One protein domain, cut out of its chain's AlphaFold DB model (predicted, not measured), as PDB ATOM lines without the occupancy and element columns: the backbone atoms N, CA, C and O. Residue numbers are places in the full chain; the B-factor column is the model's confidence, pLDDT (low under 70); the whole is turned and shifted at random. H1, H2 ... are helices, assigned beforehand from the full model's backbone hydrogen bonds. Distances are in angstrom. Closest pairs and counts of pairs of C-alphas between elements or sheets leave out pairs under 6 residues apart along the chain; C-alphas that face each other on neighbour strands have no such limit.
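AT A GLANCE: This is residues 843 to 920 of the 920 residues of an uncharacterized protein of Paenibacillus flagellatus (UniProt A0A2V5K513). Four helices stand side by side in an up-and-down bundle, each running against the one before it, and seen end on they make a ring that is not fully closed. H3, the longest, packs on H2 on one side and on H4 on the other, the shorter H1 packs on H2, and the ring is loosest between H1 and H4. The links H1 to H2 and H3 to H4 lie at one end of the bundle, and the tight link H2 to H3 lies at the other. The printed part has 78 residues with four named helices, in the order H1, H2, H3, H4, and no named strand; its class is all helix. It is compact, with a radius of gyration of the C-alphas of 11.6 A, and its outline is elongated, 33 by 19 by 19 A.

IN THESE COORDINATES: H3 holds residues 879 to 896 and is 25.7 A long from first to last C-alpha; C-alpha 879 is at (165.232, 217.830, 289.095), and C-alpha 896 is at (156.396, 204.614, 268.930). H4, residues 903 to 919, is 24.7 A long, and H2, residues 859 to 874, is 22.4 A. H1, residues 843 to 852, is 14.4 A long and begins with C-alpha 843 at (151.960, 216.488, 279.885).

HOW THE PARTS SIT: H3 touches H2, and the closest C-alphas, those of Ala 872 and Ala 885, are 4.9 A apart. The two form a helical hairpin, running opposite ways at a shallow tilt of 15 degrees. H3 also touches H4, with the C-alphas of Ile 893 and Ala 906 closest at 5.9 A; this helical hairpin has a shallow tilt of 10 degrees, opposite ways. H1 touches H2, with the C-alphas of Ala 844 and Ile 866 closest at 5.1 A. They are a third helical hairpin, at a shallow tilt of 20 degrees, opposite ways. H1 and H4 are close but not clearly touching: their closest C-alphas, of Gly 850 and Phe 905, are 7.3 A apart. H1 and H3 are apart, and so are H2 and H4. In H1 and H4 every O i to N i+4 pair is within hydrogen-bond range; in H2 11 of 12 are, and in H3 13 of 14.

THE WHOLE: The two C-alphas farthest apart, those of Gly 854 and Asp 878, are 33.0 A from each other. The printed part has no cut and ends at Ser 920, the chain's last residue. The link H2 to H3 is tight, the links H1 to H2 and H3 to H4 are short, and no link is long. The mean pLDDT of the printed part is 94.6, and no printed residue is under 70.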
ATOM      1  N   LEU A 843     151.533 217.557 280.809       95.69
ATOM      2  CA  LEU A 843     151.960 216.488 279.885       95.69
ATOM      3  C   LEU A 843     150.957 215.325 279.780       95.69
ATOM      4  O   LEU A 843     150.694 214.807 278.694       95.69
ATOM      5  N   ALA A 844     150.360 214.911 280.901       96.12
ATOM      6  CA  ALA A 844     149.383 213.826 280.907       96.12
ATOM      7  C   ALA A 844     148.046 214.226 280.252       96.12
ATOM      8  O   ALA A 844     147.355 213.372 279.699       96.12
ATOM      9  N   GLU A 845     147.669 215.506 280.294       95.44
ATOM     10  CA  GLU A 845     146.474 216.032 279.629       95.44
ATOM     11  C   GLU A 845     146.700 216.245 278.128       95.44
ATOM     12  O   GLU A 845     145.840 215.864 277.333       95.44
ATOM     13  N   ILE A 846     147.876 216.741 277.733       95.69
ATOM     14  CA  ILE A 846     148.312 216.860 276.330       95.69
ATOM     15  C   ILE A 846     148.225 215.488 275.631       95.69
ATOM     16  O   ILE A 846     147.569 215.353 274.596       95.69
ATOM     17  N   ILE A 847     148.770 214.429 276.249       96.25
ATOM     18  CA  ILE A 847     148.702 213.052 275.722       96.25
ATOM     19  C   ILE A 847     147.252 212.543 275.609       96.25
ATOM     20  O   ILE A 847     146.919 211.857 274.639       96.25
ATOM     21  N   ARG A 848     146.369 212.876 276.565       95.31
ATOM     22  CA  ARG A 848     144.935 212.523 276.492       95.31
ATOM     23  C   ARG A 848     144.258 213.231 275.312       95.31
ATOM     24  O   ARG A 848     143.641 212.554 274.497       95.31
ATOM     25  N   LYS A 849     144.464 214.543 275.147       92.94
ATOM     26  CA  LYS A 849     143.889 215.334 274.040       92.94
ATOM     27  C   LYS A 849     144.362 214.874 272.661       92.94
ATOM     28  O   LYS A 849     143.558 214.823 271.734       92.94
ATOM     29  N   GLY A 850     145.629 214.482 272.519       92.31
ATOM     30  CA  GLY A 850     146.119 213.871 271.280       92.31
ATOM     31  C   GLY A 850     145.506 212.494 271.005       92.31
ATOM     32  O   GLY A 850     145.134 212.193 269.870       92.31
ATOM     33  N   ALA A 851     145.315 211.670 272.038       93.25
ATOM     34  CA  ALA A 851     144.630 210.387 271.889       93.25
ATOM     35  C   ALA A 851     143.150 210.540 271.496       93.25
ATOM     36  O   ALA A 851     142.675 209.789 270.648       93.25
ATOM     37  N   ASP A 852     142.445 211.537 272.038       93.06
ATOM     38  CA  ASP A 852     141.049 211.840 271.683       93.06
ATOM     39  C   ASP A 852     140.897 212.294 270.215       93.06
ATOM     40  O   ASP A 852     139.829 212.144 269.621       93.06
ATOM     41  N   ARG A 853     141.980 212.784 269.592       91.25
ATOM     42  CA  ARG A 853     142.069 213.105 268.152       91.25
ATOM     43  C   ARG A 853     142.464 211.917 267.273       91.25
ATOM     44  O   ARG A 853     142.582 212.069 266.061       91.25
ATOM     45  N   GLY A 854     142.696 210.746 267.865       93.81
ATOM     46  CA  GLY A 854     143.201 209.568 267.159       93.81
ATOM     47  C   GLY A 854     144.689 209.637 266.803       93.81
ATOM     48  O   GLY A 854     145.162 208.789 266.053       93.81
ATOM     49  N   TRP A 855     145.453 210.596 267.347       95.38
ATOM     50  CA  TRP A 855     146.907 210.677 267.135       95.38
ATOM     51  C   TRP A 855     147.692 209.605 267.902       95.38
ATOM     52  O   TRP A 855     148.890 209.449 267.671       95.38
ATOM     53  N   ILE A 856     147.027 208.856 268.790       96.38
ATOM     54  CA  ILE A 856     147.541 207.623 269.394       96.38
ATOM     55  C   ILE A 856     146.504 206.516 269.169       96.38
ATOM     56  O   ILE A 856     145.434 206.540 269.778       96.38
ATOM     57  N   ASP A 857     146.814 205.546 268.307       93.38
ATOM     58  CA  ASP A 857     145.858 204.514 267.866       93.38
ATOM     59  C   ASP A 857     145.739 203.324 268.840       93.38
ATOM     60  O   ASP A 857     144.723 202.626 268.878       93.38
ATOM     61  N   ASN A 858     146.767 203.105 269.663       96.25
ATOM     62  CA  ASN A 858     146.899 201.939 270.523       96.25
ATOM     63  C   ASN A 858     146.598 202.287 271.998       96.25
ATOM     64  O   ASN A 858     147.394 202.983 272.643       96.25
ATOM     65  N   PRO A 859     145.509 201.756 272.598       92.44
ATOM     66  CA  PRO A 859     145.143 202.051 273.985       92.44
ATOM     67  C   PRO A 859     146.200 201.643 275.019       92.44
ATOM     68  O   PRO A 859     146.295 202.268 276.076       92.44
ATOM     69  N   GLY A 860     146.998 200.609 274.734       94.75
ATOM     70  CA  GLY A 860     148.089 200.163 275.601       94.75
ATOM     71  C   GLY A 860     149.246 201.161 275.624       94.75
ATOM     72  O   GLY A 860     149.702 201.533 276.704       94.75
ATOM     73  N   ILE A 861     149.654 201.650 274.447       95.88
ATOM     74  CA  ILE A 861     150.681 202.693 274.305       95.88
ATOM     75  C   ILE A 861     150.208 203.997 274.953       95.88
ATOM     76  O   ILE A 861     150.899 204.523 275.821       95.88
ATOM     77  N   ARG A 862     148.987 204.458 274.644       96.69
ATOM     78  CA  ARG A 862     148.367 205.637 275.275       96.69
ATOM     79  C   ARG A 862     148.424 205.574 276.802       96.69
ATOM     80  O   ARG A 862     148.904 206.501 277.449       96.69
ATOM     81  N   ASN A 863     147.944 204.478 277.389       96.19
ATOM     82  CA  ASN A 863     147.922 204.312 278.843       96.19
ATOM     83  C   ASN A 863     149.348 204.221 279.433       96.19
ATOM     84  O   ASN A 863     149.568 204.642 280.568       96.19
ATOM     85  N   GLY A 864     150.312 203.679 278.678       96.88
ATOM     86  CA  GLY A 864     151.730 203.621 279.044       96.88
ATOM     87  C   GLY A 864     152.408 204.994 279.082       96.88
ATOM     88  O   GLY A 864     153.140 205.267 280.037       96.88
ATOM     89  N   LEU A 865     152.106 205.851 278.103       97.62
ATOM     90  CA  LEU A 865     152.597 207.227 277.993       97.62
ATOM     91  C   LEU A 865     152.019 208.118 279.099       97.62
ATOM     92  O   LEU A 865     152.780 208.756 279.824       97.62
ATOM     93  N   ILE A 866     150.693 208.089 279.306       97.75
ATOM     94  CA  ILE A 866     150.014 208.836 280.384       97.75
ATOM     95  C   ILE A 866     150.653 208.513 281.744       97.75
ATOM     96  O   ILE A 866     151.057 209.416 282.467       97.75
ATOM     97  N   ARG A 867     150.867 207.224 282.041       97.62
ATOM     98  CA  ARG A 867     151.527 206.757 283.274       97.62
ATOM     99  C   ARG A 867     152.986 207.201 283.429       97.62
ATOM    100  O   ARG A 867     153.507 207.158 284.543       97.62
ATOM    101  N   LYS A 868     153.686 207.554 282.345       97.75
ATOM    102  CA  LYS A 868     155.050 208.110 282.405       97.75
ATOM    103  C   LYS A 868     155.032 209.630 282.566       97.75
ATOM    104  O   LYS A 868     155.846 210.140 283.327       97.75
ATOM    105  N   ALA A 869     154.075 210.324 281.952       97.19
ATOM    106  CA  ALA A 869     153.831 211.742 282.209       97.19
ATOM    107  C   ALA A 869     153.399 211.996 283.665       97.19
ATOM    108  O   ALA A 869     153.977 212.846 284.330       97.19
ATOM    109  N   GLU A 870     152.494 211.179 284.212       97.06
ATOM    110  CA  GLU A 870     152.093 211.221 285.632       97.06
ATOM    111  C   GLU A 870     153.294 211.006 286.579       97.06
ATOM    112  O   GLU A 870     153.393 211.654 287.615       97.06
ATOM    113  N   ARG A 871     154.286 210.185 286.201       96.25
ATOM    114  CA  ARG A 871     155.540 210.046 286.969       96.25
ATOM    115  C   ARG A 871     156.456 211.267 286.883       96.25
ATOM    116  O   ARG A 871     157.165 211.549 287.843       96.25
ATOM    117  N   ALA A 872     156.473 211.975 285.754       95.19
ATOM    118  CA  ALA A 872     157.182 213.250 285.647       95.19
ATOM    119  C   ALA A 872     156.496 214.318 286.518       95.19
ATOM    120  O   ALA A 872     157.170 215.032 287.255       95.19
ATOM    121  N   GLN A 873     155.161 214.341 286.528       95.88
ATOM    122  CA  GLN A 873     154.355 215.168 287.424       95.88
ATOM    123  C   GLN A 873     154.650 214.883 288.909       95.88
ATOM    124  O   GLN A 873     154.906 215.811 289.673       95.88
ATOM    125  N   GLU A 874     154.673 213.611 289.325       96.00
ATOM    126  CA  GLU A 874     155.050 213.188 290.686       96.00
ATOM    127  C   GLU A 874     156.478 213.621 291.066       96.00
ATOM    128  O   GLU A 874     156.748 213.935 292.226       96.00
ATOM    129  N   ALA A 875     157.394 213.649 290.094       94.44
ATOM    130  CA  ALA A 875     158.802 213.980 290.289       94.44
ATOM    131  C   ALA A 875     159.128 215.484 290.199       94.44
ATOM    132  O   ALA A 875     160.280 215.852 290.415       94.44
ATOM    133  N   LYS A 876     158.153 216.363 289.922       93.31
ATOM    134  CA  LYS A 876     158.377 217.785 289.576       93.31
ATOM    135  C   LYS A 876     159.117 218.648 290.613       93.31
ATOM    136  O   LYS A 876     159.499 219.768 290.301       93.31
ATOM    137  N   SER A 877     159.301 218.159 291.840       92.56
ATOM    138  CA  SER A 877     160.052 218.829 292.914       92.56
ATOM    139  C   SER A 877     161.509 218.359 293.068       92.56
ATOM    140  O   SER A 877     162.226 218.893 293.913       92.56
ATOM    141  N   ASP A 878     161.954 217.377 292.280       94.31
ATOM    142  CA  ASP A 878     163.303 216.797 292.301       94.31
ATOM    143  C   ASP A 878     163.853 216.775 290.857       94.31
ATOM    144  O   ASP A 878     163.442 215.918 290.071       94.31
ATOM    145  N   PRO A 879     164.759 217.701 290.476       91.94
ATOM    146  CA  PRO A 879     165.232 217.830 289.095       91.94
ATOM    147  C   PRO A 879     165.883 216.564 288.521       91.94
ATOM    148  O   PRO A 879     165.697 216.262 287.343       91.94
ATOM    149  N   GLU A 880     166.599 215.773 289.332       93.00
ATOM    150  CA  GLU A 880     167.216 214.530 288.850       93.00
ATOM    151  C   GLU A 880     166.154 213.468 288.544       93.00
ATOM    152  O   GLU A 880     166.222 212.792 287.511       93.00
ATOM    153  N   ARG A 881     165.137 213.331 289.405       93.50
ATOM    154  CA  ARG A 881     164.022 212.398 289.171       93.50
ATOM    155  C   ARG A 881     163.105 212.864 288.051       93.50
ATOM    156  O   ARG A 881     162.662 212.025 287.266       93.50
ATOM    157  N   LEU A 882     162.847 214.167 287.949       94.94
ATOM    158  CA  LEU A 882     162.078 214.766 286.863       94.94
ATOM    159  C   LEU A 882     162.765 214.483 285.526       94.94
ATOM    160  O   LEU A 882     162.140 213.915 284.630       94.94
ATOM    161  N   ALA A 883     164.069 214.753 285.422       94.31
ATOM    162  CA  ALA A 883     164.844 214.438 284.231       94.31
ATOM    163  C   ALA A 883     164.813 212.935 283.904       94.31
ATOM    164  O   ALA A 883     164.623 212.566 282.747       94.31
ATOM    165  N   GLN A 884     164.943 212.036 284.887       95.12
ATOM    166  CA  GLN A 884     164.825 210.589 284.652       95.12
ATOM    167  C   GLN A 884     163.434 210.182 284.132       95.12
ATOM    168  O   GLN A 884     163.342 209.397 283.185       95.12
ATOM    169  N   ALA A 885     162.358 210.725 284.707       95.88
ATOM    170  CA  ALA A 885     160.986 210.443 284.287       95.88
ATOM    171  C   ALA A 885     160.687 210.983 282.876       95.88
ATOM    172  O   ALA A 885     160.142 210.254 282.044       95.88
ATOM    173  N   LEU A 886     161.118 212.213 282.577       96.69
ATOM    174  CA  LEU A 886     160.991 212.839 281.261       96.69
ATOM    175  C   LEU A 886     161.803 212.100 280.190       96.69
ATOM    176  O   LEU A 886     161.276 211.825 279.118       96.69
ATOM    177  N   ASN A 887     163.040 211.675 280.485       96.12
ATOM    178  CA  ASN A 887     163.825 210.826 279.576       96.12
ATOM    179  C   ASN A 887     163.125 209.478 279.300       96.12
ATOM    180  O   ASN A 887     163.125 209.004 278.165       96.12
ATOM    181  N   ALA A 888     162.503 208.860 280.312       95.44
ATOM    182  CA  ALA A 888     161.770 207.604 280.143       95.44
ATOM    183  C   ALA A 888     160.486 207.763 279.307       95.44
ATOM    184  O   ALA A 888     160.131 206.849 278.561       95.44
ATOM    185  N   LEU A 889     159.799 208.906 279.417       97.50
ATOM    186  CA  LEU A 889     158.680 209.275 278.544       97.50
ATOM    187  C   LEU A 889     159.173 209.520 277.106       97.50
ATOM    188  O   LEU A 889     158.646 208.910 276.175       97.50
ATOM    189  N   ARG A 890     160.239 210.320 276.943       97.88
ATOM    190  CA  ARG A 890     160.872 210.646 275.653       97.88
ATOM    191  C   ARG A 890     161.208 209.390 274.849       97.88
ATOM    192  O   ARG A 890     160.795 209.272 273.703       97.88
ATOM    193  N   HIS A 891     161.876 208.418 275.469       97.06
ATOM    194  CA  HIS A 891     162.272 207.177 274.797       97.06
ATOM    195  C   HIS A 891     161.095 206.292 274.355       97.06
ATOM    196  O   HIS A 891     161.222 205.559 273.375       97.06
ATOM    197  N   GLU A 892     159.944 206.340 275.035       96.50
ATOM    198  CA  GLU A 892     158.750 205.631 274.558       96.50
ATOM    199  C   GLU A 892     158.092 206.365 273.382       96.50
ATOM    200  O   GLU A 892     157.673 205.710 272.429       96.50
ATOM    201  N   ILE A 893     158.072 207.703 273.396       97.94
ATOM    202  CA  ILE A 893     157.589 208.514 272.268       97.94
ATOM    203  C   ILE A 893     158.464 208.276 271.027       97.94
ATOM    204  O   ILE A 893     157.943 207.897 269.979       97.94
ATOM    205  N   GLU A 894     159.791 208.385 271.162       97.19
ATOM    206  CA  GLU A 894     160.777 208.066 270.113       97.19
ATOM    207  C   GLU A 894     160.554 206.654 269.533       97.19
ATOM    208  O   GLU A 894     160.571 206.456 268.319       97.19
ATOM    209  N   ALA A 895     160.304 205.658 270.391       96.50
ATOM    210  CA  ALA A 895     160.123 204.272 269.967       96.50
ATOM    211  C   ALA A 895     158.794 204.002 269.235       96.50
ATOM    212  O   ALA A 895     158.725 203.024 268.479       96.50
ATOM    213  N   GLN A 896     157.755 204.813 269.461       97.19
ATOM    214  CA  GLN A 896     156.396 204.614 268.930       97.19
ATOM    215  C   GLN A 896     155.974 205.644 267.866       97.19
ATOM    216  O   GLN A 896     154.947 205.442 267.207       97.19
ATOM    217  N   SER A 897     156.770 206.698 267.661       97.12
ATOM    218  CA  SER A 897     156.613 207.669 266.573       97.12
ATOM    219  C   SER A 897     156.511 206.971 265.212       97.12
ATOM    220  O   SER A 897     157.274 206.049 264.905       97.12
ATOM    221  N   GLY A 898     155.506 207.355 264.422       93.38
ATOM    222  CA  GLY A 898     155.207 206.774 263.111       93.38
ATOM    223  C   GLY A 898     154.674 205.333 263.132       93.38
ATOM    224  O   GLY A 898     154.455 204.769 262.063       93.38
ATOM    225  N   LYS A 899     154.470 204.723 264.311       95.00
ATOM    226  CA  LYS A 899     153.929 203.355 264.469       95.00
ATOM    227  C   LYS A 899     152.558 203.350 265.133       95.00
ATOM    228  O   LYS A 899     151.620 202.796 264.580       95.00
ATOM    229  N   HIS A 900     152.492 203.947 266.321       95.94
ATOM    230  CA  HIS A 900     151.297 204.034 267.168       95.94
ATOM    231  C   HIS A 900     151.042 205.452 267.695       95.94
ATOM    232  O   HIS A 900     150.018 205.699 268.325       95.94
ATOM    233  N   ILE A 901     151.973 206.376 267.442       97.31
ATOM    234  CA  ILE A 901     151.822 207.818 267.635       97.31
ATOM    235  C   ILE A 901     152.022 208.467 266.262       97.31
ATOM    236  O   ILE A 901     152.988 208.134 265.568       97.31
ATOM    237  N   ALA A 902     151.139 209.382 265.863       96.12
ATOM    238  CA  ALA A 902     151.335 210.200 264.667       96.12
ATOM    239  C   ALA A 902     152.666 210.968 264.768       96.12
ATOM    240  O   ALA A 902     152.958 211.536 265.819       96.12
ATOM    241  N   ALA A 903     153.475 210.976 263.703       94.25
ATOM    242  CA  ALA A 903     154.844 211.505 263.754       94.25
ATOM    243  C   ALA A 903     154.896 212.975 264.216       94.25
ATOM    244  O   ALA A 903     155.653 213.297 265.125       94.25
ATOM    245  N   GLU A 904     154.012 213.818 263.681       91.12
ATOM    246  CA  GLU A 904     153.878 215.240 264.036       91.12
ATOM    247  C   GLU A 904     153.531 215.444 265.525       91.12
ATOM    248  O   GLU A 904     154.070 216.328 266.186       91.12
ATOM    249  N   PHE A 905     152.670 214.588 266.093       94.81
ATOM    250  CA  PHE A 905     152.320 214.655 267.516       94.81
ATOM    251  C   PHE A 905     153.415 214.070 268.419       94.81
ATOM    252  O   PHE A 905     153.588 214.511 269.553       94.81
ATOM    253  N   ALA A 906     154.183 213.095 267.926       95.56
ATOM    254  CA  ALA A 906     155.378 212.635 268.617       95.56
ATOM    255  C   ALA A 906     156.440 213.744 268.669       95.56
ATOM    256  O   ALA A 906     157.013 213.953 269.729       95.56
ATOM    257  N   GLU A 907     156.668 214.481 267.577       94.50
ATOM    258  CA  GLU A 907     157.581 215.633 267.552       94.50
ATOM    259  C   GLU A 907     157.144 216.731 268.534       94.50
ATOM    260  O   GLU A 907     157.961 217.128 269.364       94.50
ATOM    261  N   LEU A 908     155.855 217.107 268.546       94.19
ATOM    262  CA  LEU A 908     155.283 218.033 269.539       94.19
ATOM    263  C   LEU A 908     155.639 217.611 270.977       94.19
ATOM    264  O   LEU A 908     156.281 218.362 271.703       94.19
ATOM    265  N   LEU A 909     155.314 216.369 271.360       95.25
ATOM    266  CA  LEU A 909     155.582 215.853 272.708       95.25
ATOM    267  C   LEU A 909     157.082 215.825 273.065       95.25
ATOM    268  O   LEU A 909     157.439 215.920 274.240       95.25
ATOM    269  N   LEU A 910     157.971 215.650 272.083       96.00
ATOM    270  CA  LEU A 910     159.423 215.671 272.292       96.00
ATOM    271  C   LEU A 910     159.951 217.099 272.495       96.00
ATOM    272  O   LEU A 910     160.884 217.288 273.283       96.00
ATOM    273  N   ASP A 911     159.360 218.082 271.818       94.50
ATOM    274  CA  ASP A 911     159.646 219.504 272.009       94.50
ATOM    275  C   ASP A 911     159.065 220.015 273.339       94.50
ATOM    276  O   ASP A 911     159.781 220.684 274.082       94.50
ATOM    277  N   ASP A 912     157.859 219.591 273.729       95.50
ATOM    278  CA  ASP A 912     157.257 219.881 275.041       95.50
ATOM    279  C   ASP A 912     158.128 219.349 276.194       95.50
ATOM    280  O   ASP A 912     158.387 220.042 277.181       95.50
ATOM    281  N   ILE A 913     158.649 218.123 276.063       95.25
ATOM    282  CA  ILE A 913     159.596 217.547 277.032       95.25
ATOM    283  C   ILE A 913     160.900 218.353 277.081       95.25
ATOM    284  O   ILE A 913     161.465 218.519 278.164       95.25
ATOM    285  N   ARG A 914     161.390 218.855 275.939       94.50
ATOM    286  CA  ARG A 914     162.586 219.711 275.897       94.50
ATOM    287  C   ARG A 914     162.327 221.044 276.593       94.50
ATOM    288  O   ARG A 914     163.132 221.424 277.434       94.50
ATOM    289  N   TYR A 915     161.191 221.682 276.317       93.88
ATOM    290  CA  TYR A 915     160.759 222.913 276.975       93.88
ATOM    291  C   TYR A 915     160.730 222.741 278.500       93.88
ATOM    292  O   TYR A 915     161.363 223.511 279.217       93.88
ATOM    293  N   VAL A 916     160.093 221.679 279.009       93.62
ATOM    294  CA  VAL A 916     160.053 221.395 280.455       93.62
ATOM    295  C   VAL A 916     161.457 221.165 281.038       93.62
ATOM    296  O   VAL A 916     161.736 221.655 282.128       93.62
ATOM    297  N   LEU A 917     162.348 220.465 280.322       89.88
ATOM    298  CA  LEU A 917     163.741 220.236 280.745       89.88
ATOM    299  C   LEU A 917     164.611 221.503 280.733       89.88
ATOM    300  O   LEU A 917     165.592 221.568 281.466       89.88
ATOM    301  N   GLU A 918     164.292 222.491 279.896       87.69
ATOM    302  CA  GLU A 918     165.003 223.775 279.837       87.69
ATOM    303  C   GLU A 918     164.552 224.752 280.941       87.69
ATOM    304  O   GLU A 918     165.281 225.693 281.260       87.69
ATOM    305  N   GLN A 919     163.386 224.506 281.554       79.50
ATOM    306  CA  GLN A 919     162.839 225.275 282.683       79.50
ATOM    307  C   GLN A 919     163.149 224.658 284.067       79.50
ATOM    308  O   GLN A 919     162.942 225.329 285.081       79.50
ATOM    309  N   SER A 920     163.612 223.398 284.127       72.38
ATOM    310  CA  SER A 920     163.860 222.621 285.361       72.38
ATOM    311  C   SER A 920     165.314 222.616 285.839       72.38
ATOM    312  O   SER A 920     165.530 222.816 287.055       72.38
TER     313      SER A 920